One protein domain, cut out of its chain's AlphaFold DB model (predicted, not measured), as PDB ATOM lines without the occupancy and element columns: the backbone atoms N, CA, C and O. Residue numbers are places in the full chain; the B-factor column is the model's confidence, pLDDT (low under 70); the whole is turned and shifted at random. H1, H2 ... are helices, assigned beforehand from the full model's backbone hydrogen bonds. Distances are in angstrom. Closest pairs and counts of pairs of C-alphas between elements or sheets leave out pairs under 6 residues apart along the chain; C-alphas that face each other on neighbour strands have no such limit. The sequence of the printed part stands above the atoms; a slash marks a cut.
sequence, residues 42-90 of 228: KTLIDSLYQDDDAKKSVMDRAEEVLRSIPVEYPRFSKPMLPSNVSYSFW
ATOM      1  N   LYS A  42     132.751 130.587 142.763       57.94
ATOM      2  CA  LYS A  42     133.073 129.817 141.546       57.94
ATOM      3  C   LYS A  42     132.330 130.343 140.315       57.94
ATOM      4  O   LYS A  42     132.954 130.591 139.295       57.94
ATOM      5  N   THR A  43     131.035 130.631 140.455       58.97
ATOM      6  CA  THR A  43     130.200 131.148 139.357       58.97
ATOM      7  C   THR A  43     130.633 132.533 138.868       58.97
ATOM      8  O   THR A  43     130.434 132.859 137.704       58.97
ATOM      9  N   LEU A  44     131.246 133.347 139.737       63.06
ATOM     10  CA  LEU A  44     131.754 134.673 139.374       63.06
ATOM     11  C   LEU A  44     132.954 134.588 138.425       63.06
ATOM     12  O   LEU A  44     133.058 135.390 137.505       63.06
ATOM     13  N   ILE A  45     133.863 133.635 138.652       66.00
ATOM     14  CA  ILE A  45     135.069 133.498 137.828       66.00
ATOM     15  C   ILE A  45     134.683 133.005 136.439       66.00
ATOM     16  O   ILE A  45     135.103 133.616 135.464       66.00
ATOM     17  N   ASP A  46     133.825 131.989 136.338       68.94
ATOM     18  CA  ASP A  46     133.355 131.499 135.038       68.94
ATOM     19  C   ASP A  46     132.623 132.594 134.253       68.94
ATOM     20  O   ASP A  46     132.868 132.762 133.063       68.94
ATOM     21  N   SER A  47     131.811 133.415 134.928       71.69
ATOM     22  CA  SER A  47     131.127 134.550 134.294       71.69
ATOM     23  C   SER A  47     132.083 135.576 133.674       71.69
ATOM     24  O   SER A  47     131.697 136.218 132.706       71.69
ATOM     25  N   LEU A  48     133.302 135.745 134.202       70.75
ATOM     26  CA  LEU A  48     134.288 136.686 133.647       70.75
ATOM     27  C   LEU A  48     134.931 136.171 132.352       70.75
ATOM     28  O   LEU A  48     135.361 136.973 131.531       70.75
ATOM     29  N   TYR A  49     135.018 134.849 132.170       71.50
ATOM     30  CA  TYR A  49     135.586 134.242 130.958       71.50
ATOM     31  C   TYR A  49     134.556 134.049 129.835       71.50
ATOM     32  O   TYR A  49     134.958 133.787 128.703       71.50
ATOM     33  N   GLN A  50     133.262 134.169 130.144       81.38
ATOM     34  CA  GLN A  50     132.151 134.013 129.195       81.38
ATOM     35  C   GLN A  50     131.689 135.343 128.572       81.38
ATOM     36  O   GLN A  50     130.800 135.346 127.730       81.38
ATOM     37  N   ASP A  51     132.261 136.475 128.989       88.62
ATOM     38  CA  ASP A  51     131.981 137.781 128.390       88.62
ATOM     39  C   ASP A  51     132.784 137.941 127.085       88.62
ATOM     40  O   ASP A  51     133.993 138.210 127.096       88.62
ATOM     41  N   ASP A  52     132.106 137.735 125.955       88.44
ATOM     42  CA  ASP A  52     132.706 137.795 124.620       88.44
ATOM     43  C   ASP A  52     133.207 139.202 124.253       88.44
ATOM     44  O   ASP A  52     134.257 139.331 123.613       88.44
ATOM     45  N   ASP A  53     132.528 140.259 124.708       90.31
ATOM     46  CA  ASP A  53     132.922 141.646 124.441       90.31
ATOM     47  C   ASP A  53     134.188 142.009 125.223       90.31
ATOM     48  O   ASP A  53     135.141 142.580 124.673       90.31
ATOM     49  N   ALA A  54     134.249 141.617 126.499       87.94
ATOM     50  CA  ALA A  54     135.445 141.785 127.316       87.94
ATOM     51  C   ALA A  54     136.624 140.982 126.749       87.94
ATOM     52  O   ALA A  54     137.742 141.501 126.654       87.94
ATOM     53  N   LYS A  55     136.386 139.738 126.314       87.69
ATOM     54  CA  LYS A  55     137.400 138.893 125.675       87.69
ATOM     55  C   LYS A  55     137.931 139.532 124.397       87.69
ATOM     56  O   LYS A  55     139.148 139.621 124.236       87.69
ATOM     57  N   LYS A  56     137.050 140.018 123.520       90.88
ATOM     58  CA  LYS A  56     137.442 140.703 122.284       90.88
ATOM     59  C   LYS A  56     138.280 141.945 122.583       90.88
ATOM     60  O   LYS A  56     139.360 142.094 122.024       90.88
ATOM     61  N   SER A  57     137.845 142.778 123.525       93.38
ATOM     62  CA  SER A  57     138.575 143.984 123.945       93.38
ATOM     63  C   SER A  57     139.994 143.678 124.450       93.38
ATOM     64  O   SER A  57     140.960 144.354 124.085       93.38
ATOM     65  N   VAL A  58     140.152 142.624 125.260       91.81
ATOM     66  CA  VAL A  58     141.467 142.184 125.754       91.81
ATOM     67  C   VAL A  58     142.339 141.643 124.620       91.81
ATOM     68  O   VAL A  58     143.531 141.955 124.578       91.81
ATOM     69  N   MET A  59     141.766 140.860 123.705       91.31
ATOM     70  CA  MET A  59     142.489 140.309 122.554       91.31
ATOM     71  C   MET A  59     142.958 141.411 121.599       91.31
ATOM     72  O   MET A  59     144.141 141.439 121.269       91.31
ATOM     73  N   ASP A  60     142.091 142.366 121.252       94.62
ATOM     74  CA  ASP A  60     142.422 143.497 120.374       94.62
ATOM     75  C   ASP A  60     143.599 144.312 120.948       94.62
ATOM     76  O   ASP A  60     144.573 144.613 120.252       94.62
ATOM     77  N   ARG A  61     143.571 144.596 122.258       95.06
ATOM     78  CA  ARG A  61     144.671 145.293 122.946       95.06
ATOM     79  C   ARG A  61     145.954 144.462 122.980       95.06
ATOM     80  O   ARG A  61     147.047 145.005 122.843       95.06
ATOM     81  N   ALA A  62     145.847 143.151 123.186       93.81
ATOM     82  CA  ALA A  62     147.007 142.268 123.158       93.81
ATOM     83  C   ALA A  62     147.650 142.243 121.763       93.81
ATOM     84  O   ALA A  62     148.875 142.275 121.657       93.81
ATOM     85  N   GLU A  63     146.849 142.244 120.697       92.38
ATOM     86  CA  GLU A  63     147.346 142.347 119.325       92.38
ATOM     87  C   GLU A  63     148.026 143.684 119.041       92.38
ATOM     88  O   GLU A  63     149.069 143.708 118.394       92.38
ATOM     89  N   GLU A  64     147.478 144.796 119.525       95.62
ATOM     90  CA  GLU A  64     148.114 146.111 119.398       95.62
ATOM     91  C   GLU A  64     149.507 146.121 120.045       95.62
ATOM     92  O   GLU A  64     150.492 146.525 119.421       95.62
ATOM     93  N   VAL A  65     149.617 145.579 121.261       93.62
ATOM     94  CA  VAL A  65     150.908 145.414 121.940       93.62
ATOM     95  C   VAL A  65     151.829 144.513 121.124       93.62
ATOM     96  O   VAL A  65     152.991 144.862 120.924       93.62
ATOM     97  N   LEU A  66     151.328 143.393 120.595       90.75
ATOM     98  CA  LEU A  66     152.122 142.541 119.718       90.75
ATOM     99  C   LEU A  66     152.599 143.295 118.481       90.75
ATOM    100  O   LEU A  66     153.751 143.111 118.124       90.75
ATOM    101  N   ARG A  67     151.793 144.153 117.847       92.00
ATOM    102  CA  ARG A  67     152.201 144.960 116.679       92.00
ATOM    103  C   ARG A  67     153.291 145.980 117.025       92.00
ATOM    104  O   ARG A  67     154.154 146.227 116.191       92.00
ATOM    105  N   SER A  68     153.296 146.514 118.249       92.88
ATOM    106  CA  SER A  68     154.303 147.486 118.706       92.88
ATOM    107  C   SER A  68     155.717 146.913 118.870       92.88
ATOM    108  O   SER A  68     156.697 147.657 118.867       92.88
ATOM    109  N   ILE A  69     155.851 145.592 119.016       89.88
ATOM    110  CA  ILE A  69     157.153 144.944 119.210       89.88
ATOM    111  C   ILE A  69     157.894 144.888 117.840       89.88
ATOM    112  O   ILE A  69     157.259 144.706 116.802       89.88
ATOM    113  N   PRO A  70     159.231 145.013 117.747       89.25
ATOM    114  CA  PRO A  70     159.969 144.920 116.469       89.25
ATOM    115  C   PRO A  70     160.045 143.496 115.908       89.25
ATOM    116  O   PRO A  70     160.395 142.586 116.660       89.25
ATOM    117  N   VAL A  71     159.671 143.276 114.633       86.31
ATOM    118  CA  VAL A  71     159.461 141.943 113.985       86.31
ATOM    119  C   VAL A  71     160.630 140.964 114.171       86.31
ATOM    120  O   VAL A  71     160.427 139.757 114.155       86.31
ATOM    121  N   GLU A  72     161.824 141.485 114.437       91.25
ATOM    122  CA  GLU A  72     163.022 140.738 114.823       91.25
ATOM    123  C   GLU A  72     162.801 139.744 115.980       91.25
ATOM    124  O   GLU A  72     163.428 138.687 116.016       91.25
ATOM    125  N   TYR A  73     161.887 140.038 116.911       81.06
ATOM    126  CA  TYR A  73     161.613 139.162 118.050       81.06
ATOM    127  C   TYR A  73     160.410 138.238 117.807       81.06
ATOM    128  O   TYR A  73     159.307 138.742 117.529       81.06
ATOM    129  N   PRO A  74     160.564 136.910 118.009       83.94
ATOM    130  CA  PRO A  74     159.444 135.980 117.956       83.94
ATOM    131  C   PRO A  74     158.432 136.343 119.040       83.94
ATOM    132  O   PRO A  74     158.779 136.580 120.199       83.94
ATOM    133  N   ARG A  75     157.157 136.389 118.661       85.19
ATOM    134  CA  ARG A  75     156.071 136.784 119.557       85.19
ATOM    135  C   ARG A  75     154.813 135.996 119.268       85.19
ATOM    136  O   ARG A  75     154.554 135.617 118.132       85.19
ATOM    137  N   PHE A  76     154.014 135.804 120.302       84.94
ATOM    138  CA  PHE A  76     152.692 135.210 120.200       84.94
ATOM    139  C   PHE A  76     151.864 135.635 121.415       84.94
ATOM    140  O   PHE A  76     152.411 135.863 122.497       84.94
ATOM    141  N   SER A  77     150.550 135.743 121.245       84.38
ATOM    142  CA  SER A  77     149.599 135.852 122.352       84.38
ATOM    143  C   SER A  77     149.021 134.469 122.637       84.38
ATOM    144  O   SER A  77     148.784 133.672 121.731       84.38
ATOM    145  N   LYS A  78     148.801 134.164 123.917       85.56
ATOM    146  CA  LYS A  78     148.105 132.948 124.338       85.56
ATOM    147  C   LYS A  78     147.071 133.310 125.400       85.56
ATOM    148  O   LYS A  78     147.467 133.828 126.445       85.56
ATOM    149  N   PRO A  79     145.774 133.037 125.176       82.00
ATOM    150  CA  PRO A  79     144.780 133.213 126.220       82.00
ATOM    151  C   PRO A  79     145.073 132.241 127.369       82.00
ATOM    152  O   PRO A  79     145.344 131.053 127.163       82.00
ATOM    153  N   MET A  80     145.046 132.757 128.594       83.50
ATOM    154  CA  MET A  80     145.228 131.950 129.792       83.50
ATOM    155  C   MET A  80     143.892 131.315 130.172       83.50
ATOM    156  O   MET A  80     142.983 132.004 130.626       83.50
ATOM    157  N   LEU A  81     143.767 130.003 129.974       80.44
ATOM    158  CA  LEU A  81     142.597 129.255 130.427       80.44
ATOM    159  C   LEU A  81     142.606 129.145 131.958       80.44
ATOM    160  O   LEU A  81     143.688 129.079 132.544       80.44
ATOM    161  N   PRO A  82     141.441 129.036 132.621       75.88
ATOM    162  CA  PRO A  82     141.380 128.796 134.060       75.88
ATOM    163  C   PRO A  82     142.229 127.600 134.503       75.88
ATOM    164  O   PRO A  82     142.874 127.671 135.543       75.88
ATOM    165  N   SER A  83     142.321 126.546 133.688       74.44
ATOM    166  CA  SER A  83     143.197 125.389 133.923       74.44
ATOM    167  C   SER A  83     144.698 125.715 133.900       74.44
ATOM    168  O   SER A  83     145.472 125.013 134.539       74.44
ATOM    169  N   ASN A  84     145.117 126.786 133.216       72.44
ATOM    170  CA  ASN A  84     146.512 127.239 133.160       72.44
ATOM    171  C   ASN A  84     146.896 128.133 134.350       72.44
ATOM    172  O   ASN A  84     148.081 128.344 134.582       72.44
ATOM    173  N   VAL A  85     145.917 128.729 135.041       71.12
ATOM    174  CA  VAL A  85     146.146 129.734 136.103       71.12
ATOM    175  C   VAL A  85     145.707 129.224 137.478       71.12
ATOM    176  O   VAL A  85     146.188 129.693 138.507       71.12
ATOM    177  N   SER A  86     144.797 128.253 137.515       69.50
ATOM    178  CA  SER A  86     144.317 127.632 138.747       69.50
ATOM    179  C   SER A  86     145.279 126.531 139.198       69.50
ATOM    180  O   SER A  86     145.871 125.841 138.376       69.50
ATOM    181  N   TYR A  87     145.414 126.347 140.513       61.19
ATOM    182  CA  TYR A  87     146.206 125.264 141.121       61.19
ATOM    183  C   TYR A  87     147.697 125.242 140.744       61.19
ATOM    184  O   TYR A  87     148.274 124.179 140.536       61.19
ATOM    185  N   SER A  88     148.339 126.414 140.719       57.22
ATOM    186  CA  SER A  88     149.808 126.526 140.670       57.22
ATOM    187  C   SER A  88     150.450 125.809 139.474       57.22
ATOM    188  O   SER A  88     151.549 125.265 139.596       57.22
ATOM    189  N   PHE A  89     149.772 125.773 138.324       57.81
ATOM    190  CA  PHE A  89     150.322 125.141 137.133       57.81
ATOM    191  C   PHE A  89     151.224 126.112 136.366       57.81
ATOM    192  O   PHE A  89     150.888 127.271 136.121       57.81
ATOM    193  N   TRP A  90     152.410 125.631 136.017       57.72
ATOM    194  CA  TRP A  90     153.437 126.391 135.318       57.72
ATOM    195  C   TRP A  90     153.085 126.414 133.827       57.72
ATOM    196  O   TRP A  90     152.581 125.430 133.293       57.72
TER     197      TRP A  90
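This is residues 42 to 90 of the 228 residues of an uncharacterized protein of Daucus carota subsp. sativus (UniProt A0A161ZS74). An open, flat hook of chain: a short helix, H1, meets the long helix H2 end to end at a wide corner, and residues 74 to 81 then fold back beside H2 without named structure, leading to the one-turn helix H3 and a free tail. The contacts are few, and residues 68 to 73 at the turn and residues 83 to 90 at the end stick out. The printed part has 49 residues with three named helices, in the order H1, H2, H3, and no named strand; the class is all helix. It is loose, with a radius of gyration of the C-alphas of 13.7 A, and spans 41 by 28 by 8 A, only just flat.

H1, residues 42 to 49, and H2, residues 52 to 68, are close but not clearly touching. Their closest C-alphas, those of Tyr 49 and Lys 55, are 7.3 A apart. They run the same way at a steep tilt of 51 degrees. H3, residues 82 to 85, is apart from both H1 and H2. In H2 every O i to N i+4 pair is within hydrogen-bond range, in H1 3 of 4 are, and H3 is too short for such a pair.

H1 begins with C-alpha 42 at (133.073, 129.817, 141.546) and is 11.7 A long from first to last C-alpha. H2 is 24.4 A long and ends with C-alpha 68 at (154.303, 147.486, 118.706). H3 is 5.3 A long and ends with C-alpha 85 at (146.146, 129.734, 136.103).

The two C-alphas farthest apart, those of Thr 43 and Glu 72, are 42.1 A apart. The printed part has no cut. The link from H1 to H2 is tight, and the link from H2 to H3, residues 69 to 81, is long. The model's mean pLDDT over the printed part is 80.9, and residues 42 to 46 and 86 to 90 are under 70.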